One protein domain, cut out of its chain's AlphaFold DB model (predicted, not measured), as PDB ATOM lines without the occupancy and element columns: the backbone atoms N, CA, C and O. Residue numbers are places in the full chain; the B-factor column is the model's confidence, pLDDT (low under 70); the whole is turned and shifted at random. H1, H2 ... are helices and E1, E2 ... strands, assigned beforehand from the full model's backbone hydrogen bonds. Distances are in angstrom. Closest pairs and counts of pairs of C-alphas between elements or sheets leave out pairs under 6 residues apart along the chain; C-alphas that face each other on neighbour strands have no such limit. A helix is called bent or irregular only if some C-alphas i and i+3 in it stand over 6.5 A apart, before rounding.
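This is residues 62 to 174 and 184 to 211 of the 278 residues of an uncharacterized protein of Candidatus Aminicenantes bacterium 4484_214 (UniProt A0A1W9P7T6). What shape does the model show at first sight? Two long helices, H2 and H5, run side by side the same way, and H3 runs against both and packs on their first parts, making a loose bundle of three; H1 crosses H2 on the side away from H3, H4 folds back beside H3, and H6 sits off at one end. What is it made of? The printed part has 141 residues with six named helices and one named strand, in the order H1, H2, E1, H3, H4, H5, H6, and its class is mostly helix. How large is it? It is only just compact, close to loose, with a radius of gyration of the C-alphas of 17.4 A and spans of 52 by 36 by 24 A.

How does the printed part open? H1, residues 62 to 72, touches H2, residues 82 to 108, with residues 88 to 96 of H2 alone; their closest C-alphas, those of Ala 65 and Leu 92, are 5.8 A apart. They run opposite ways at a steep tilt of 66 degrees. What follows? E1, residues 112 to 115, pairs with no named strand; its C-alpha closest to H2 is that of Leu 115, 7.0 A from that of Phe 101. H3, residues 119 to 131, is the hub, touching three helices; it touches residues 83 to 94 of H2 alone, where the closest C-alphas, those of Ala 90 and Gly 119, are 4.3 A apart, and the two run opposite ways at a shallow tilt of 33 degrees, only just short of steep. How do the next two helices stand? H4, residues 141 to 147, forms a helical hairpin with H3, touching residues 127 to 131 of H3 alone, with Phe 130 and Ile 144 the closest at 4.8 A between C-alphas. H5, residues 149 to 168, touches H3 with residues 149 to 155 alone, closest at the C-alphas of Glu 124 and Ile 151, 6.5 A apart, while H2, H3 and H5 form an up and down bundle, each running against the one before it in the chain. H2 and H5 are close but not clearly touching, at a shallow tilt of 5 degrees, with the closest C-alphas, those of Glu 98 and Ile 161, 7.8 A apart. What of the last helix and the backbones? H6, residues 188 to 196, touches no helix, and residues 184 to 185 pair antiparallel with residues 204 to 205. In H1, H2, H4, H5 and H6 every O i to N i+4 pair is within hydrogen-bond range; in H3 it is 7 of 9, and H3 is irregular, with C-alphas 126 and 129 7.3 A apart.

Where do the first elements lie? H1 begins at C-alpha 62, (-19.874, -15.938, -23.567), and is 15.2 A long; H2 is 38.7 A and E1 10.6 A. How long are the others? H3 measures 16.6 A, H4 10.0 A, and H5 29.3 A, ending at C-alpha 168, (-33.226, -13.562, -1.557). H6 is 12.6 A long and ends at C-alpha 196, (0.414, 11.645, -25.010).

How far does it reach, and where is it cut? The two C-alphas farthest apart, those of Asp 171 and Leu 196, are 53.5 A apart. Residues 175 to 183 are not printed, and C-alphas 174 and 184 are 30.5 A apart across the cut. Which stretches are loose, and how sure is the model? Residues 166 to 172, of which 166 to 168 belong to H5, stand free, and residues 197 to 211 hold no named element. The mean pLDDT of the printed part is 91.8, and no printed residue is under 70.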
ATOM      1  N   PRO A  62     -19.499 -16.897 -22.535       73.69
ATOM      2  CA  PRO A  62     -19.874 -15.938 -23.567       73.69
ATOM      3  C   PRO A  62     -21.361 -15.995 -23.901       73.69
ATOM      4  O   PRO A  62     -21.979 -14.960 -24.057       73.69
ATOM      5  N   GLU A  63     -21.991 -17.168 -24.006       85.38
ATOM      6  CA  GLU A  63     -23.327 -17.213 -24.617       85.38
ATOM      7  C   GLU A  63     -24.418 -16.536 -23.766       85.38
ATOM      8  O   GLU A  63     -25.214 -15.750 -24.278       85.38
ATOM      9  N   GLU A  64     -24.473 -16.828 -22.467       89.12
ATOM     10  CA  GLU A  64     -25.487 -16.263 -21.568       89.12
ATOM     11  C   GLU A  64     -25.210 -14.788 -21.259       89.12
ATOM     12  O   GLU A  64     -26.122 -13.962 -21.324       89.12
ATOM     13  N   ALA A  65     -23.946 -14.451 -20.989       89.50
ATOM     14  CA  ALA A  65     -23.540 -13.084 -20.703       89.50
ATOM     15  C   ALA A  65     -23.725 -12.184 -21.940       89.50
ATOM     16  O   ALA A  65     -24.278 -11.095 -21.812       89.50
ATOM     17  N   LEU A  66     -23.419 -12.667 -23.155       91.62
ATOM     18  CA  LEU A  66     -23.707 -11.944 -24.404       91.62
ATOM     19  C   LEU A  66     -25.208 -11.761 -24.643       91.62
ATOM     20  O   LEU A  66     -25.629 -10.702 -25.103       91.62
ATOM     21  N   LYS A  67     -26.044 -12.761 -24.328       93.12
ATOM     22  CA  LYS A  67     -27.509 -12.600 -24.404       93.12
ATOM     23  C   LYS A  67     -27.997 -11.509 -23.450       93.12
ATOM     24  O   LYS A  67     -28.847 -10.711 -23.838       93.12
ATOM     25  N   SER A  68     -27.462 -11.466 -22.228       94.06
ATOM     26  CA  SER A  68     -27.772 -10.405 -21.262       94.06
ATOM     27  C   SER A  68     -27.285  -9.041 -21.758       94.06
ATOM     28  O   SER A  68     -28.060  -8.086 -21.755       94.06
ATOM     29  N   PHE A  69     -26.061  -8.972 -22.289       95.31
ATOM     30  CA  PHE A  69     -25.488  -7.765 -22.882       95.31
ATOM     31  C   PHE A  69     -26.377  -7.215 -24.001       95.31
ATOM     32  O   PHE A  69     -26.804  -6.071 -23.926       95.31
ATOM     33  N   HIS A  70     -26.766  -8.039 -24.981       95.12
ATOM     34  CA  HIS A  70     -27.644  -7.609 -26.080       95.12
ATOM     35  C   HIS A  70     -29.055  -7.218 -25.624       95.12
ATOM     36  O   HIS A  70     -29.741  -6.473 -26.317       95.12
ATOM     37  N   ARG A  71     -29.519  -7.708 -24.469       95.50
ATOM     38  CA  ARG A  71     -30.799  -7.280 -23.893       95.50
ATOM     39  C   ARG A  71     -30.715  -5.863 -23.320       95.50
ATOM     40  O   ARG A  71     -31.683  -5.121 -23.438       95.50
ATOM     41  N   ILE A  72     -29.593  -5.504 -22.695       96.12
ATOM     42  CA  ILE A  72     -29.362  -4.166 -22.127       96.12
ATOM     43  C   ILE A  72     -28.936  -3.172 -23.227       96.12
ATOM     44  O   ILE A  72     -29.424  -2.041 -23.283       96.12
ATOM     45  N   PHE A  73     -28.095  -3.625 -24.156       96.38
ATOM     46  CA  PHE A  73     -27.494  -2.851 -25.242       96.38
ATOM     47  C   PHE A  73     -27.824  -3.441 -26.630       96.38
ATOM     48  O   PHE A  73     -26.919  -3.878 -27.349       96.38
ATOM     49  N   PRO A  74     -29.107  -3.494 -27.038       94.69
ATOM     50  CA  PRO A  74     -29.496  -4.044 -28.339       94.69
ATOM     51  C   PRO A  74     -28.866  -3.298 -29.524       94.69
ATOM     52  O   PRO A  74     -28.597  -3.901 -30.560       94.69
ATOM     53  N   GLU A  75     -28.588  -2.004 -29.371       92.69
ATOM     54  CA  GLU A  75     -27.974  -1.158 -30.395       92.69
ATOM     55  C   GLU A  75     -26.522  -1.538 -30.740       92.69
ATOM     56  O   GLU A  75     -26.056  -1.201 -31.825       92.69
ATOM     57  N   PHE A  76     -25.826  -2.274 -29.865       93.19
ATOM     58  CA  PHE A  76     -24.402  -2.609 -30.017       93.19
ATOM     59  C   PHE A  76     -24.155  -4.084 -30.364       93.19
ATOM     60  O   PHE A  76     -23.021  -4.557 -30.331       93.19
ATOM     61  N   GLN A  77     -25.201  -4.835 -30.729       86.62
ATOM     62  CA  GLN A  77     -25.123  -6.283 -30.958       86.62
ATOM     63  C   GLN A  77     -24.118  -6.704 -32.049       86.62
ATOM     64  O   GLN A  77     -23.566  -7.803 -31.997       86.62
ATOM     65  N   SER A  78     -23.904  -5.870 -33.065       82.56
ATOM     66  CA  SER A  78     -22.997  -6.154 -34.191       82.56
ATOM     67  C   SER A  78     -21.876  -5.125 -34.321       82.56
ATOM     68  O   SER A  78     -21.260  -5.020 -35.379       82.56
ATOM     69  N   GLU A  79     -21.639  -4.341 -33.272       81.31
ATOM     70  CA  GLU A  79     -20.646  -3.275 -33.282       81.31
ATOM     71  C   GLU A  79     -19.306  -3.757 -32.722       81.31
ATOM     72  O   GLU A  79     -19.255  -4.429 -31.694       81.31
ATOM     73  N   ASP A  80     -18.228  -3.387 -33.414       80.19
ATOM     74  CA  ASP A  80     -16.843  -3.746 -33.075       80.19
ATOM     75  C   ASP A  80     -15.969  -2.491 -32.885       80.19
ATOM     76  O   ASP A  80     -14.780  -2.454 -33.191       80.19
ATOM     77  N   ALA A  81     -16.589  -1.391 -32.450       90.00
ATOM     78  CA  ALA A  81     -15.872  -0.164 -32.128       90.00
ATOM     79  C   ALA A  81     -15.122  -0.317 -30.795       90.00
ATOM     80  O   ALA A  81     -15.637  -0.929 -29.863       90.00
ATOM     81  N   PHE A  82     -13.955   0.321 -30.668       91.19
ATOM     82  CA  PHE A  82     -13.124   0.277 -29.454       91.19
ATOM     83  C   PHE A  82     -13.896   0.609 -28.162       91.19
ATOM     84  O   PHE A  82     -13.787  -0.091 -27.165       91.19
ATOM     85  N   LEU A  83     -14.738   1.646 -28.166       93.25
ATOM     86  CA  LEU A  83     -15.543   1.984 -26.983       93.25
ATOM     87  C   LEU A  83     -16.534   0.868 -26.620       93.25
ATOM     88  O   LEU A  83     -16.787   0.611 -25.445       93.25
ATOM     89  N   ILE A  84     -17.080   0.185 -27.628       94.88
ATOM     90  CA  ILE A  84     -18.000  -0.932 -27.421       94.88
ATOM     91  C   ILE A  84     -17.263  -2.169 -26.922       94.88
ATOM     92  O   ILE A  84     -17.831  -2.890 -26.106       94.88
ATOM     93  N   SER A  85     -16.015  -2.410 -27.340       92.25
ATOM     94  CA  SER A  85     -15.229  -3.508 -26.773       92.25
ATOM     95  C   SER A  85     -14.987  -3.301 -25.278       92.25
ATOM     96  O   SER A  85     -15.226  -4.239 -24.531       92.25
ATOM     97  N   ILE A  86     -14.657  -2.076 -24.843       92.62
ATOM     98  CA  ILE A  86     -14.520  -1.733 -23.414       92.62
ATOM     99  C   ILE A  86     -15.832  -1.978 -22.658       92.62
ATOM    100  O   ILE A  86     -15.867  -2.716 -21.681       92.62
ATOM    101  N   LEU A  87     -16.946  -1.416 -23.146       96.19
ATOM    102  CA  LEU A  87     -18.263  -1.599 -22.521       96.19
ATOM    103  C   LEU A  87     -18.648  -3.082 -22.407       96.19
ATOM    104  O   LEU A  87     -19.224  -3.518 -21.409       96.19
ATOM    105  N   LYS A  88     -18.370  -3.851 -23.459       93.94
ATOM    106  CA  LYS A  88     -18.686  -5.272 -23.530       93.94
ATOM    107  C   LYS A  88     -17.811  -6.085 -22.583       93.94
ATOM    108  O   LYS A  88     -18.353  -6.938 -21.895       93.94
ATOM    109  N   GLU A  89     -16.509  -5.832 -22.540       91.44
ATOM    110  CA  GLU A  89     -15.572  -6.494 -21.628       91.44
ATOM    111  C   GLU A  89     -15.979  -6.252 -20.172       91.44
ATOM    112  O   GLU A  89     -16.346  -7.213 -19.493       91.44
ATOM    113  N   ALA A  90     -16.124  -4.985 -19.771       93.62
ATOM    114  CA  ALA A  90     -16.588  -4.591 -18.442       93.62
ATOM    115  C   ALA A  90     -17.904  -5.285 -18.041       93.62
ATOM    116  O   ALA A  90     -18.047  -5.809 -16.939       93.62
ATOM    117  N   PHE A  91     -18.900  -5.317 -18.936       95.19
ATOM    118  CA  PHE A  91     -20.180  -5.979 -18.659       95.19
ATOM    119  C   PHE A  91     -20.039  -7.497 -18.482       95.19
ATOM    120  O   PHE A  91     -20.683  -8.084 -17.610       95.19
ATOM    121  N   LEU A  92     -19.263  -8.153 -19.349       92.00
ATOM    122  CA  LEU A  92     -19.092  -9.604 -19.312       92.00
ATOM    123  C   LEU A  92     -18.350 -10.038 -18.041       92.00
ATOM    124  O   LEU A  92     -18.749 -11.036 -17.435       92.00
ATOM    125  N   GLU A  93     -17.342  -9.274 -17.620       89.62
ATOM    126  CA  GLU A  93     -16.590  -9.516 -16.387       89.62
ATOM    127  C   GLU A  93     -17.479  -9.416 -15.148       89.62
ATOM    128  O   GLU A  93     -17.577 -10.381 -14.385       89.62
ATOM    129  N   ASP A  94     -18.204  -8.306 -14.985       93.88
ATOM    130  CA  ASP A  94     -19.101  -8.115 -13.843       93.88
ATOM    131  C   ASP A  94     -20.207  -9.181 -13.803       93.88
ATOM    132  O   ASP A  94     -20.532  -9.721 -12.738       93.88
ATOM    133  N   TYR A  95     -20.764  -9.541 -14.968       93.88
ATOM    134  CA  TYR A  95     -21.763 -10.607 -15.076       93.88
ATOM    135  C   TYR A  95     -21.216 -11.950 -14.582       93.88
ATOM    136  O   TYR A  95     -21.877 -12.680 -13.835       93.88
ATOM    137  N   GLU A  96     -20.007 -12.304 -15.009       89.19
ATOM    138  CA  GLU A  96     -19.352 -13.548 -14.625       89.19
ATOM    139  C   GLU A  96     -18.999 -13.576 -13.134       89.19
ATOM    140  O   GLU A  96     -19.234 -14.589 -12.455       89.19
ATOM    141  N   PHE A  97     -18.469 -12.466 -12.617       89.94
ATOM    142  CA  PHE A  97     -18.100 -12.317 -11.216       89.94
ATOM    143  C   PHE A  97     -19.310 -12.463 -10.306       89.94
ATOM    144  O   PHE A  97     -19.279 -13.284  -9.381       89.94
ATOM    145  N   GLU A  98     -20.396 -11.754 -10.614       94.25
ATOM    146  CA  GLU A  98     -21.661 -11.856  -9.894       94.25
ATOM    147  C   GLU A  98     -22.193 -13.287  -9.919       94.25
ATOM    148  O   GLU A  98     -22.505 -13.850  -8.866       94.25
ATOM    149  N   LYS A  99     -22.257 -13.910 -11.100       92.88
ATOM    150  CA  LYS A  99     -22.821 -15.256 -11.248       92.88
ATOM    151  C   LYS A  99     -22.025 -16.295 -10.465       92.88
ATOM    152  O   LYS A  99     -22.610 -17.152  -9.792       92.88
ATOM    153  N   THR A 100     -20.700 -16.220 -10.540       91.06
ATOM    154  CA  THR A 100     -19.807 -17.142  -9.834       91.06
ATOM    155  C   THR A 100     -19.898 -16.931  -8.325       91.06
ATOM    156  O   THR A 100     -20.109 -17.893  -7.586       91.06
ATOM    157  N   PHE A 101     -19.843 -15.676  -7.865       94.38
ATOM    158  CA  PHE A 101     -20.014 -15.333  -6.455       94.38
ATOM    159  C   PHE A 101     -21.368 -15.804  -5.915       94.38
ATOM    160  O   PHE A 101     -21.424 -16.409  -4.847       94.38
ATOM    161  N   TYR A 102     -22.454 -15.602  -6.663       94.94
ATOM    162  CA  TYR A 102     -23.790 -16.036  -6.263       94.94
ATOM    163  C   TYR A 102     -23.868 -17.560  -6.084       94.94
ATOM    164  O   TYR A 102     -24.431 -18.048  -5.099       94.94
ATOM    165  N   SER A 103     -23.278 -18.322  -7.010       93.12
ATOM    166  CA  SER A 103     -23.200 -19.785  -6.928       93.12
ATOM    167  C   SER A 103     -22.405 -20.244  -5.697       93.12
ATOM    168  O   SER A 103     -22.902 -21.027  -4.881       93.12
ATOM    169  N   GLU A 104     -21.201 -19.698  -5.507       94.75
ATOM    170  CA  GLU A 104     -20.326 -20.030  -4.380       94.75
ATOM    171  C   GLU A 104     -20.942 -19.636  -3.034       94.75
ATOM    172  O   GLU A 104     -20.920 -20.430  -2.092       94.75
ATOM    173  N   LYS A 105     -21.559 -18.450  -2.940       95.38
ATOM    174  CA  LYS A 105     -22.254 -17.971  -1.737       95.38
ATOM    175  C   LYS A 105     -23.352 -18.944  -1.321       95.38
ATOM    176  O   LYS A 105     -23.444 -19.288  -0.141       95.38
ATOM    177  N   ASN A 106     -24.163 -19.406  -2.271       93.25
ATOM    178  CA  ASN A 106     -25.253 -20.339  -1.993       93.25
ATOM    179  C   ASN A 106     -24.744 -21.716  -1.551       93.25
ATOM    180  O   ASN A 106     -25.330 -22.321  -0.655       93.25
ATOM    181  N   HIS A 107     -23.634 -22.188  -2.122       94.06
ATOM    182  CA  HIS A 107     -23.023 -23.458  -1.735       94.06
ATOM    183  C   HIS A 107     -22.319 -23.389  -0.366       94.06
ATOM    184  O   HIS A 107     -22.477 -24.280   0.469       94.06
ATOM    185  N   LEU A 108     -21.545 -22.330  -0.110       93.19
ATOM    186  CA  LEU A 108     -20.721 -22.200   1.098       93.19
ATOM    187  C   LEU A 108     -21.504 -21.717   2.321       93.19
ATOM    188  O   LEU A 108     -21.116 -22.060   3.445       93.19
ATOM    189  N   SER A 109     -22.571 -20.934   2.110       91.50
ATOM    190  CA  SER A 109     -23.320 -20.221   3.155       91.50
ATOM    191  C   SER A 109     -22.386 -19.508   4.152       91.50
ATOM    192  O   SER A 109     -22.336 -19.878   5.331       91.50
ATOM    193  N   PRO A 110     -21.568 -18.545   3.683       95.19
ATOM    194  CA  PRO A 110     -20.571 -17.879   4.514       95.19
ATOM    195  C   PRO A 110     -21.211 -16.958   5.565       95.19
ATOM    196  O   PRO A 110     -22.334 -16.490   5.403       95.19
ATOM    197  N   HIS A 111     -20.467 -16.674   6.639       94.25
ATOM    198  CA  HIS A 111     -20.852 -15.688   7.659       94.25
ATOM    199  C   HIS A 111     -20.600 -14.252   7.188       94.25
ATOM    200  O   HIS A 111     -21.263 -13.327   7.647       94.25
ATOM    201  N   LEU A 112     -19.638 -14.074   6.281       95.94
ATOM    202  CA  LEU A 112     -19.340 -12.810   5.625       95.94
ATOM    203  C   LEU A 112     -19.027 -13.074   4.157       95.94
ATOM    204  O   LEU A 112     -18.218 -13.947   3.843       95.94
ATOM    205  N   SER A 113     -19.640 -12.308   3.263       96.06
ATOM    206  CA  SER A 113     -19.322 -12.367   1.844       96.06
ATOM    207  C   SER A 113     -19.243 -10.980   1.218       96.06
ATOM    208  O   SER A 113     -20.092 -10.151   1.535       96.06
ATOM    209  N   SER A 114     -18.280 -10.756   0.323       95.81
ATOM    210  CA  SER A 114     -18.121  -9.514  -0.450       95.81
ATOM    211  C   SER A 114     -17.947  -9.813  -1.934       95.81
ATOM    212  O   SER A 114     -17.232 -10.754  -2.291       95.81
ATOM    213  N   LEU A 115     -18.592  -8.988  -2.755       95.62
ATOM    214  CA  LEU A 115     -18.472  -8.937  -4.206       95.62
ATOM    215  C   LEU A 115     -18.124  -7.498  -4.592       95.62
ATOM    216  O   LEU A 115     -18.865  -6.580  -4.241       95.62
ATOM    217  N   PHE A 116     -17.019  -7.325  -5.304       94.62
ATOM    218  CA  PHE A 116     -16.616  -6.067  -5.923       94.62
ATOM    219  C   PHE A 116     -16.864  -6.139  -7.435       94.62
ATOM    220  O   PHE A 116     -16.506  -7.140  -8.056       94.62
ATOM    221  N   LEU A 117     -17.491  -5.096  -7.984       94.69
ATOM    222  CA  LEU A 117     -17.784  -4.921  -9.409       94.69
ATOM    223  C   LEU A 117     -17.217  -3.564  -9.848       94.69
ATOM    224  O   LEU A 117     -17.601  -2.530  -9.297       94.69
ATOM    225  N   ASP A 118     -16.297  -3.582 -10.802       91.44
ATOM    226  CA  ASP A 118     -15.504  -2.430 -11.275       91.44
ATOM    227  C   ASP A 118     -15.964  -1.951 -12.653       91.44
ATOM    228  O   ASP A 118     -15.604  -0.854 -13.076       91.44
ATOM    229  N   GLY A 119     -16.774  -2.744 -13.360       94.12
ATOM    230  CA  GLY A 119     -17.102  -2.462 -14.749       94.12
ATOM    231  C   GLY A 119     -17.804  -1.116 -14.941       94.12
ATOM    232  O   GLY A 119     -17.569  -0.439 -15.939       94.12
ATOM    233  N   LEU A 120     -18.587  -0.651 -13.961       95.31
ATOM    234  CA  LEU A 120     -19.154   0.703 -13.993       95.31
ATOM    235  C   LEU A 120     -18.079   1.797 -13.936       95.31
ATOM    236  O   LEU A 120     -18.198   2.772 -14.667       95.31
ATOM    237  N   ASN A 121     -17.046   1.647 -13.106       92.88
ATOM    238  CA  ASN A 121     -15.958   2.624 -13.000       92.88
ATOM    239  C   ASN A 121     -15.171   2.695 -14.321       92.88
ATOM    240  O   ASN A 121     -14.880   3.789 -14.807       92.88
ATOM    241  N   GLU A 122     -14.925   1.551 -14.967       92.50
ATOM    242  CA  GLU A 122     -14.334   1.518 -16.306       92.50
ATOM    243  C   GLU A 122     -15.251   2.174 -17.351       92.50
ATOM    244  O   GLU A 122     -14.825   3.048 -18.105       92.50
ATOM    245  N   VAL A 123     -16.538   1.825 -17.376       96.25
ATOM    246  CA  VAL A 123     -17.503   2.422 -18.308       96.25
ATOM    247  C   VAL A 123     -17.623   3.930 -18.098       96.25
ATOM    248  O   VAL A 123     -17.598   4.688 -19.067       96.25
ATOM    249  N   GLU A 124     -17.705   4.400 -16.856       95.62
ATOM    250  CA  GLU A 124     -17.723   5.825 -16.550       95.62
ATOM    251  C   GLU A 124     -16.437   6.494 -17.054       95.62
ATOM    252  O   GLU A 124     -16.537   7.504 -17.750       95.62
ATOM    253  N   ALA A 125     -15.254   5.897 -16.872       94.12
ATOM    254  CA  ALA A 125     -13.998   6.462 -17.368       94.12
ATOM    255  C   ALA A 125     -14.042   6.809 -18.872       94.12
ATOM    256  O   ALA A 125     -13.601   7.893 -19.264       94.12
ATOM    257  N   TYR A 126     -14.631   5.966 -19.727       95.38
ATOM    258  CA  TYR A 126     -14.680   6.195 -21.184       95.38
ATOM    259  C   TYR A 126     -15.936   6.929 -21.680       95.38
ATOM    260  O   TYR A 126     -15.869   7.667 -22.672       95.38
ATOM    261  N   PHE A 127     -17.079   6.734 -21.016       96.56
ATOM    262  CA  PHE A 127     -18.379   7.209 -21.495       96.56
ATOM    263  C   PHE A 127     -18.866   8.502 -20.823       96.56
ATOM    264  O   PHE A 127     -19.809   9.119 -21.330       96.56
ATOM    265  N   TYR A 128     -18.212   8.978 -19.753       95.38
ATOM    266  CA  TYR A 128     -18.621  10.184 -19.012       95.38
ATOM    267  C   TYR A 128     -18.802  11.410 -19.911       95.38
ATOM    268  O   TYR A 128     -19.772  12.155 -19.764       95.38
ATOM    269  N   LYS A 129     -17.915  11.594 -20.900       95.12
ATOM    270  CA  LYS A 129     -17.990  12.708 -21.862       95.12
ATOM    271  C   LYS A 129     -19.266  12.758 -22.694       95.12
ATOM    272  O   LYS A 129     -19.659  13.835 -23.122       95.12
ATOM    273  N   PHE A 130     -19.920  11.622 -22.930       96.19
ATOM    274  CA  PHE A 130     -21.180  11.589 -23.676       96.19
ATOM    275  C   PHE A 130     -22.382  11.869 -22.773       96.19
ATOM    276  O   PHE A 130     -23.399  12.382 -23.238       96.19
ATOM    277  N   TYR A 131     -22.263  11.563 -21.478       94.88
ATOM    278  CA  TYR A 131     -23.306  11.824 -20.491       94.88
ATOM    279  C   TYR A 131     -23.307  13.285 -20.018       94.88
ATOM    280  O   TYR A 131     -24.368  13.914 -19.955       94.88
ATOM    281  N   PHE A 132     -22.116  13.848 -19.790       93.81
ATOM    282  CA  PHE A 132     -21.900  15.248 -19.419       93.81
ATOM    283  C   PHE A 132     -21.043  16.004 -20.454       93.81
ATOM    284  O   PHE A 132     -19.920  16.416 -20.143       93.81
ATOM    285  N   PRO A 133     -21.546  16.218 -21.684       93.75
ATOM    286  CA  PRO A 133     -20.767  16.827 -22.764       93.75
ATOM    287  C   PRO A 133     -20.303  18.259 -22.461       93.75
ATOM    288  O   PRO A 133     -19.262  18.671 -22.962       93.75
ATOM    289  N   ASP A 134     -21.003  18.988 -21.585       91.25
ATOM    290  CA  ASP A 134     -20.689  20.381 -21.235       91.25
ATOM    291  C   ASP A 134     -19.315  20.562 -20.548       91.25
ATOM    292  O   ASP A 134     -18.770  21.665 -20.536       91.25
ATOM    293  N   TYR A 135     -18.718  19.492 -19.999       87.88
ATOM    294  CA  TYR A 135     -17.360  19.509 -19.417       87.88
ATOM    295  C   TYR A 135     -16.244  19.213 -20.435       87.88
ATOM    296  O   TYR A 135     -15.064  19.060 -20.075       87.88
ATOM    297  N   PHE A 136     -16.597  19.069 -21.710       87.44
ATOM    298  CA  PHE A 136     -15.694  18.674 -22.782       87.44
ATOM    299  C   PHE A 136     -15.790  19.654 -23.956       87.44
ATOM    300  O   PHE A 136     -16.629  20.550 -23.985       87.44
ATOM    301  N   GLY A 137     -14.838  19.542 -24.887       84.25
ATOM    302  CA  GLY A 137     -14.842  20.335 -26.114       84.25
ATOM    303  C   GLY A 137     -15.916  19.863 -27.095       84.25
ATOM    304  O   GLY A 137     -16.924  19.274 -26.717       84.25
ATOM    305  N   GLU A 138     -15.685  20.091 -28.383       87.56
ATOM    306  CA  GLU A 138     -16.614  19.650 -29.422       87.56
ATOM    307  C   GLU A 138     -16.673  18.112 -29.498       87.56
ATOM    308  O   GLU A 138     -15.673  17.446 -29.766       87.56
ATOM    309  N   ILE A 139     -17.860  17.554 -29.246       92.25
ATOM    310  CA  ILE A 139     -18.197  16.138 -29.427       92.25
ATOM    311  C   ILE A 139     -19.344  16.078 -30.440       92.25
ATOM    312  O   ILE A 139     -20.283  16.876 -30.366       92.25
ATOM    313  N   SER A 140     -19.273  15.137 -31.384       94.31
ATOM    314  CA  SER A 140     -20.333  14.928 -32.373       94.31
ATOM    315  C   SER A 140     -21.686  14.691 -31.695       94.31
ATOM    316  O   SER A 140     -21.793  13.897 -30.758       94.31
ATOM    317  N   GLN A 141     -22.740  15.339 -32.199       95.00
ATOM    318  CA  GLN A 141     -24.106  15.103 -31.720       95.00
ATOM    319  C   GLN A 141     -24.543  13.653 -31.941       95.00
ATOM    320  O   GLN A 141     -25.274  13.109 -31.116       95.00
ATOM    321  N   ASP A 142     -24.066  13.008 -33.007       94.38
ATOM    322  CA  ASP A 142     -24.359  11.598 -33.268       94.38
ATOM    323  C   ASP A 142     -23.742  10.700 -32.187       94.38
ATOM    324  O   ASP A 142     -24.415   9.803 -31.680       94.38
ATOM    325  N   ASP A 143     -22.507  10.989 -31.759       94.12
ATOM    326  CA  ASP A 143     -21.842  10.238 -30.688       94.12
ATOM    327  C   ASP A 143     -22.509  10.479 -29.330       94.12
ATOM    328  O   ASP A 143     -22.727   9.530 -28.576       94.12
ATOM    329  N   ILE A 144     -22.892  11.725 -29.021       95.50
ATOM    330  CA  ILE A 144     -23.643  12.039 -27.797       95.50
ATOM    331  C   ILE A 144     -24.954  11.253 -27.781       95.50
ATOM    332  O   ILE A 144     -25.217  10.534 -26.822       95.50
ATOM    333  N   HIS A 145     -25.775  11.341 -28.831       95.25
ATOM    334  CA  HIS A 145     -27.052  10.622 -28.878       95.25
ATOM    335  C   HIS A 145     -26.873   9.106 -28.765       95.25
ATOM    336  O   HIS A 145     -27.673   8.445 -28.104       95.25
ATOM    337  N   ARG A 146     -25.820   8.563 -29.383       94.56
ATOM    338  CA  ARG A 146     -25.528   7.130 -29.388       94.56
ATOM    339  C   ARG A 146     -25.060   6.611 -28.033       94.56
ATOM    340  O   ARG A 146     -25.516   5.555 -27.606       94.56
ATOM    341  N   TYR A 147     -24.149   7.320 -27.372       96.50
ATOM    342  CA  TYR A 147     -23.431   6.804 -26.205       96.50
ATOM    343  C   TYR A 147     -23.935   7.349 -24.867       96.50
ATOM    344  O   TYR A 147     -23.660   6.753 -23.827       96.50
ATOM    345  N   ARG A 148     -24.719   8.434 -24.858       95.88
ATOM    346  CA  ARG A 148     -25.300   9.002 -23.631       95.88
ATOM    347  C   ARG A 148     -26.062   7.984 -22.768       95.88
ATOM    348  O   ARG A 148     -25.858   8.012 -21.560       95.88
ATOM    349  N   PRO A 149     -26.875   7.057 -23.311       97.06
ATOM    350  CA  PRO A 149     -27.612   6.103 -22.478       97.06
ATOM    351  C   PRO A 149     -26.739   5.038 -21.795       97.06
ATOM    352  O   PRO A 149     -27.255   4.278 -20.978       97.06
ATOM    353  N   VAL A 150     -25.449   4.925 -22.138       97.94
ATOM    354  CA  VAL A 150     -24.599   3.800 -21.715       97.94
ATOM    355  C   VAL A 150     -24.467   3.711 -20.197       97.94
ATOM    356  O   VAL A 150     -24.718   2.647 -19.636       97.94
ATOM    357  N   ILE A 151     -24.141   4.825 -19.534       97.56
ATOM    358  CA  ILE A 151     -23.971   4.867 -18.073       97.56
ATOM    359  C   ILE A 151     -25.293   4.525 -17.367       97.56
ATOM    360  O   ILE A 151     -25.317   3.668 -16.487       97.56
ATOM    361  N   GLU A 152     -26.419   5.106 -17.799       97.56
ATOM    362  CA  GLU A 152     -27.741   4.804 -17.222       97.56
ATOM    363  C   GLU A 152     -28.113   3.323 -17.364       97.56
ATOM    364  O   GLU A 152     -28.614   2.707 -16.424       97.56
ATOM    365  N   LYS A 153     -27.848   2.727 -18.529       98.25
ATOM    366  CA  LYS A 153     -28.084   1.301 -18.776       98.25
ATOM    367  C   LYS A 153     -27.174   0.403 -17.937       98.25
ATOM    368  O   LYS A 153     -27.604  -0.672 -17.521       98.25
ATOM    369  N   TYR A 154     -25.953   0.841 -17.645       98.31
ATOM    370  CA  TYR A 154     -25.060   0.120 -16.743       98.31
ATOM    371  C   TYR A 154     -25.561   0.172 -15.290       98.31
ATOM    372  O   TYR A 154     -25.623  -0.860 -14.621       98.31
ATOM    373  N   TYR A 155     -26.066   1.324 -14.831       97.44
ATOM    374  CA  TYR A 155     -26.783   1.408 -13.552       97.44
ATOM    375  C   TYR A 155     -28.017   0.492 -13.512       97.44
ATOM    376  O   TYR A 155     -28.261  -0.149 -12.494       97.44
ATOM    377  N   GLN A 156     -28.774   0.364 -14.610       97.62
ATOM    378  CA  GLN A 156     -29.897  -0.587 -14.692       97.62
ATOM    379  C   GLN A 156     -29.440  -2.047 -14.566       97.62
ATOM    380  O   GLN A 156     -30.152  -2.868 -13.987       97.62
ATOM    381  N   PHE A 157     -28.265  -2.390 -15.096       97.94
ATOM    382  CA  PHE A 157     -27.668  -3.710 -14.906       97.94
ATOM    383  C   PHE A 157     -27.316  -3.963 -13.430       97.94
ATOM    384  O   PHE A 157     -27.713  -4.993 -12.880       97.94
ATOM    385  N   TYR A 158     -26.680  -3.003 -12.754       97.81
ATOM    386  CA  TYR A 158     -26.413  -3.097 -11.313       97.81
ATOM    387  C   TYR A 158     -27.697  -3.154 -10.475       97.81
ATOM    388  O   TYR A 158     -27.770  -3.935  -9.528       97.81
ATOM    389  N   ASP A 159     -28.738  -2.404 -10.839       97.81
ATOM    390  CA  ASP A 159     -30.043  -2.462 -10.172       97.81
ATOM    391  C   ASP A 159     -30.675  -3.863 -10.271       97.81
ATOM    392  O   ASP A 159     -31.167  -4.395  -9.274       97.81
ATOM    393  N   GLN A 160     -30.569  -4.532 -11.428       97.50
ATOM    394  CA  GLN A 160     -31.013  -5.925 -11.584       97.50
ATOM    395  C   GLN A 160     -30.249  -6.883 -10.659       97.50
ATOM    396  O   GLN A 160     -30.856  -7.776 -10.057       97.50
ATOM    397  N   ILE A 161     -28.933  -6.692 -10.519       97.44
ATOM    398  CA  ILE A 161     -28.101  -7.467  -9.592       97.44
ATOM    399  C   ILE A 161     -28.556  -7.218  -8.150       97.44
ATOM    400  O   ILE A 161     -28.872  -8.163  -7.427       97.44
ATOM    401  N   ILE A 162     -28.658  -5.957  -7.733       97.94
ATOM    402  CA  ILE A 162     -29.091  -5.572  -6.385       97.94
ATOM    403  C   ILE A 162     -30.478  -6.151  -6.075       97.94
ATOM    404  O   ILE A 162     -30.674  -6.756  -5.018       97.94
ATOM    405  N   GLY A 163     -31.419  -6.052  -7.017       98.19
ATOM    406  CA  GLY A 163     -32.762  -6.613  -6.903       98.19
ATOM    407  C   GLY A 163     -32.762  -8.126  -6.663       98.19
ATOM    408  O   GLY A 163     -33.516  -8.614  -5.818       98.19
ATOM    409  N   LYS A 164     -31.870  -8.873  -7.326       97.12
ATOM    410  CA  LYS A 164     -31.673 -10.319  -7.102       97.12
ATOM    411  C   LYS A 164     -31.220 -10.622  -5.666       97.12
ATOM    412  O   LYS A 164     -31.776 -11.524  -5.034       97.12
ATOM    413  N   TYR A 165     -30.257  -9.874  -5.122       97.56
ATOM    414  CA  TYR A 165     -29.810 -10.063  -3.733       97.56
ATOM    415  C   TYR A 165     -30.892  -9.672  -2.724       97.56
ATOM    416  O   TYR A 165     -31.146 -10.428  -1.788       97.56
ATOM    417  N   LEU A 166     -31.589  -8.555  -2.943       97.31
ATOM    418  CA  LEU A 166     -32.702  -8.126  -2.093       97.31
ATOM    419  C   LEU A 166     -33.838  -9.157  -2.052       97.31
ATOM    420  O   LEU A 166     -34.364  -9.437  -0.978       97.31
ATOM    421  N   ALA A 167     -34.190  -9.758  -3.191       97.31
ATOM    422  CA  ALA A 167     -35.259 -10.755  -3.277       97.31
ATOM    423  C   ALA A 167     -34.957 -12.057  -2.514       97.31
ATOM    424  O   ALA A 167     -35.877 -12.797  -2.169       97.31
ATOM    425  N   THR A 168     -33.678 -12.347  -2.258       95.62
ATOM    426  CA  THR A 168     -33.226 -13.562  -1.557       95.62
ATOM    427  C   THR A 168     -32.696 -13.290  -0.149       95.62
ATOM    428  O   THR A 168     -32.286 -14.229   0.536       95.62
ATOM    429  N   LEU A 169     -32.724 -12.025   0.288       96.12
ATOM    430  CA  LEU A 169     -32.197 -11.587   1.573       96.12
ATOM    431  C   LEU A 169     -32.993 -12.209   2.724       96.12
ATOM    432  O   LEU A 169     -34.208 -12.024   2.833       96.12
ATOM    433  N   LYS A 170     -32.305 -12.939   3.601       94.94
ATOM    434  CA  LYS A 170     -32.936 -13.586   4.758       94.94
ATOM    435  C   LYS A 170     -33.072 -12.623   5.936       94.94
ATOM    436  O   LYS A 170     -32.302 -11.683   6.097       94.94
ATOM    437  N   ASP A 171     -34.001 -12.934   6.836       93.50
ATOM    438  CA  ASP A 171     -34.241 -12.183   8.079       93.50
ATOM    439  C   ASP A 171     -32.992 -12.014   8.963       93.50
ATOM    440  O   ASP A 171     -32.910 -11.067   9.743       93.50
ATOM    441  N   ASN A 172     -32.038 -12.940   8.870       91.69
ATOM    442  CA  ASN A 172     -30.792 -12.955   9.635       91.69
ATOM    443  C   ASN A 172     -29.566 -12.506   8.817       91.69
ATOM    444  O   ASN A 172     -28.439 -12.789   9.225       91.69
ATOM    445  N   GLU A 173     -29.778 -11.864   7.670       96.12
ATOM    446  CA  GLU A 173     -28.722 -11.329   6.817       96.12
ATOM    447  C   GLU A 173     -28.747  -9.790   6.804       96.12
ATOM    448  O   GLU A 173     -29.793  -9.146   6.940       96.12
ATOM    449  N   LEU A 174     -27.559  -9.207   6.643       97.88
ATOM    450  CA  LEU A 174     -27.338  -7.788   6.385       97.88
ATOM    451  C   LEU A 174     -26.684  -7.674   5.011       97.88
ATOM    452  O   LEU A 174     -25.610  -8.231   4.792       97.88
ATOM    453  N   GLU A 184     -15.727  12.046 -11.576       89.50
ATOM    454  CA  GLU A 184     -15.603  13.402 -12.092       89.50
ATOM    455  C   GLU A 184     -14.889  13.434 -13.455       89.50
ATOM    456  O   GLU A 184     -14.149  12.510 -13.803       89.50
ATOM    457  N   PRO A 185     -15.085  14.488 -14.267       88.31
ATOM    458  CA  PRO A 185     -14.373  14.594 -15.531       88.31
ATOM    459  C   PRO A 185     -12.868  14.777 -15.295       88.31
ATOM    460  O   PRO A 185     -12.453  15.602 -14.482       88.31
ATOM    461  N   LEU A 186     -12.041  14.108 -16.103       86.31
ATOM    462  CA  LEU A 186     -10.586  14.257 -16.057       86.31
ATOM    463  C   LEU A 186     -10.195  15.732 -16.164       86.31
ATOM    464  O   LEU A 186     -10.649  16.435 -17.076       86.31
ATOM    465  N   SER A 187      -9.287  16.183 -15.298       85.00
ATOM    466  CA  SER A 187      -8.706  17.524 -15.410       85.00
ATOM    467  C   SER A 187      -7.986  17.722 -16.753       85.00
ATOM    468  O   SER A 187      -7.444  16.779 -17.332       85.00
ATOM    469  N   LEU A 188      -7.920  18.966 -17.242       82.81
ATOM    470  CA  LEU A 188      -7.285  19.286 -18.532       82.81
ATOM    471  C   LEU A 188      -5.839  18.777 -18.631       82.81
ATOM    472  O   LEU A 188      -5.443  18.264 -19.672       82.81
ATOM    473  N   TRP A 189      -5.066  18.886 -17.546       84.06
ATOM    474  CA  TRP A 189      -3.694  18.378 -17.503       84.06
ATOM    475  C   TRP A 189      -3.645  16.856 -17.664       84.06
ATOM    476  O   TRP A 189      -2.898  16.361 -18.505       84.06
ATOM    477  N   LYS A 190      -4.482  16.115 -16.927       83.62
ATOM    478  CA  LYS A 190      -4.547  14.652 -17.046       83.62
ATOM    479  C   LYS A 190      -4.989  14.212 -18.441       83.62
ATOM    480  O   LYS A 190      -4.391  13.298 -18.992       83.62
ATOM    481  N   ARG A 191      -5.942  14.911 -19.069       84.44
ATOM    482  CA  ARG A 191      -6.340  14.632 -20.465       84.44
ATOM    483  C   ARG A 191      -5.170  14.765 -21.440       84.44
ATOM    484  O   ARG A 191      -5.028  13.938 -22.333       84.44
ATOM    485  N   VAL A 192      -4.330  15.792 -21.276       81.62
ATOM    486  CA  VAL A 192      -3.120  15.966 -22.100       81.62
ATOM    487  C   VAL A 192      -2.140  14.817 -21.871       81.62
ATOM    488  O   VAL A 192      -1.587  14.297 -22.836       81.62
ATOM    489  N   VAL A 193      -1.945  14.405 -20.617       82.19
ATOM    490  CA  VAL A 193      -1.082  13.269 -20.268       82.19
ATOM    491  C   VAL A 193      -1.591  11.975 -20.911       82.19
ATOM    492  O   VAL A 193      -0.837  11.340 -21.643       82.19
ATOM    493  N   GLU A 194      -2.867  11.628 -20.732       85.56
ATOM    494  CA  GLU A 194      -3.470  10.436 -21.346       85.56
ATOM    495  C   GLU A 194      -3.384  10.472 -22.876       85.56
ATOM    496  O   GLU A 194      -3.043   9.474 -23.510       85.56
ATOM    497  N   TRP A 195      -3.606  11.638 -23.491       81.50
ATOM    498  CA  TRP A 195      -3.452  11.811 -24.935       81.50
ATOM    499  C   TRP A 195      -2.023  11.512 -25.419       81.50
ATOM    500  O   TRP A 195      -1.863  10.829 -26.431       81.50
ATOM    501  N   LEU A 196      -0.989  11.951 -24.689       81.50
ATOM    502  CA  LEU A 196       0.414  11.645 -25.010       81.50
ATOM    503  C   LEU A 196       0.739  10.148 -24.888       81.50
ATOM    504  O   LEU A 196       1.609   9.659 -25.607       81.50
ATOM    505  N   PHE A 197       0.034   9.427 -24.013       80.75
ATOM    506  CA  PHE A 197       0.150   7.975 -23.859       80.75
ATOM    507  C   PHE A 197      -0.761   7.173 -24.803       80.75
ATOM    508  O   PHE A 197      -0.716   5.947 -24.792       80.75
ATOM    509  N   GLY A 198      -1.544   7.839 -25.661       78.38
ATOM    510  CA  GLY A 198      -2.446   7.189 -26.618       78.38
ATOM    511  C   GLY A 198      -3.832   6.840 -26.061       78.38
ATOM    512  O   GLY A 198      -4.661   6.308 -26.796       78.38
ATOM    513  N   ASN A 199      -4.132   7.210 -24.817       80.38
ATOM    514  CA  ASN A 199      -5.391   6.935 -24.120       80.38
ATOM    515  C   ASN A 199      -6.393   8.094 -24.245       80.38
ATOM    516  O   ASN A 199      -7.102   8.452 -23.305       80.38
ATOM    517  N   SER A 200      -6.489   8.704 -25.427       79.50
ATOM    518  CA  SER A 200      -7.313   9.904 -25.664       79.50
ATOM    519  C   SER A 200      -8.818   9.708 -25.435       79.50
ATOM    520  O   SER A 200      -9.581  10.677 -25.426       79.50
ATOM    521  N   SER A 201      -9.260   8.458 -25.281       83.06
ATOM    522  CA  SER A 201     -10.662   8.121 -25.066       83.06
ATOM    523  C   SER A 201     -11.107   8.249 -23.611       83.06
ATOM    524  O   SER A 201     -12.304   8.470 -23.412       83.06
ATOM    525  N   ILE A 202     -10.184   8.170 -22.641       87.25
ATOM    526  CA  ILE A 202     -10.490   8.325 -21.212       87.25
ATOM    527  C   ILE A 202     -10.954   9.762 -20.962       87.25
ATOM    528  O   ILE A 202     -10.407  10.734 -21.487       87.25
ATOM    529  N   SER A 203     -12.016   9.893 -20.178       90.31
ATOM    530  CA  SER A 203     -12.749  11.135 -19.962       90.31
ATOM    531  C   SER A 203     -13.016  11.461 -18.498       90.31
ATOM    532  O   SER A 203     -13.272  12.627 -18.196       90.31
ATOM    533  N   ALA A 204     -12.914  10.483 -17.601       90.62
ATOM    534  CA  ALA A 204     -13.213  10.644 -16.187       90.62
ATOM    535  C   ALA A 204     -12.320   9.770 -15.296       90.62
ATOM    536  O   ALA A 204     -11.766   8.774 -15.761       90.62
ATOM    537  N   ASP A 205     -12.183  10.180 -14.037       86.88
ATOM    538  CA  ASP A 205     -11.557   9.416 -12.957       86.88
ATOM    539  C   ASP A 205     -12.294   9.676 -11.628       86.88
ATOM    540  O   ASP A 205     -13.357  10.303 -11.599       86.88
ATOM    541  N   HIS A 206     -11.756   9.154 -10.527       83.88
ATOM    542  CA  HIS A 206     -12.326   9.314  -9.190       83.88
ATOM    543  C   HIS A 206     -11.438  10.115  -8.227       83.88
ATOM    544  O   HIS A 206     -11.739  10.180  -7.036       83.88
ATOM    545  N   ASP A 207     -10.357  10.741  -8.706       82.56
ATOM    546  CA  ASP A 207      -9.332  11.324  -7.826       82.56
ATOM    547  C   ASP A 207      -9.858  12.513  -7.005       82.56
ATOM    548  O   ASP A 207      -9.487  12.658  -5.838       82.56
ATOM    549  N   LEU A 208     -10.715  13.365  -7.584       80.19
ATOM    550  CA  LEU A 208     -11.462  14.404  -6.855       80.19
ATOM    551  C   LEU A 208     -12.978  14.174  -6.966       80.19
ATOM    552  O   LEU A 208     -13.775  15.106  -6.832       80.19
ATOM    553  N   GLY A 209     -13.377  12.917  -7.192       80.38
ATOM    554  CA  GLY A 209     -14.776  12.516  -7.228       80.38
ATOM    555  C   GLY A 209     -15.509  12.893  -5.931       80.38
ATOM    556  O   GLY A 209     -14.892  12.986  -4.865       80.38
ATOM    557  N   PRO A 210     -16.832  13.124  -5.990       89.75
ATOM    558  CA  PRO A 210     -17.608  13.405  -4.789       89.75
ATOM    559  C   PRO A 210     -17.606  12.201  -3.841       89.75
ATOM    560  O   PRO A 210     -17.277  11.076  -4.232       89.75
ATOM    561  N   ASP A 211     -18.045  12.435  -2.603       92.94
ATOM    562  CA  ASP A 211     -18.277  11.359  -1.642       92.94
ATOM    563  C   ASP A 211     -19.151  10.258  -2.258       92.94
ATOM    564  O   ASP A 211     -20.122  10.523  -2.976       92.94
TER     565      ASP A 211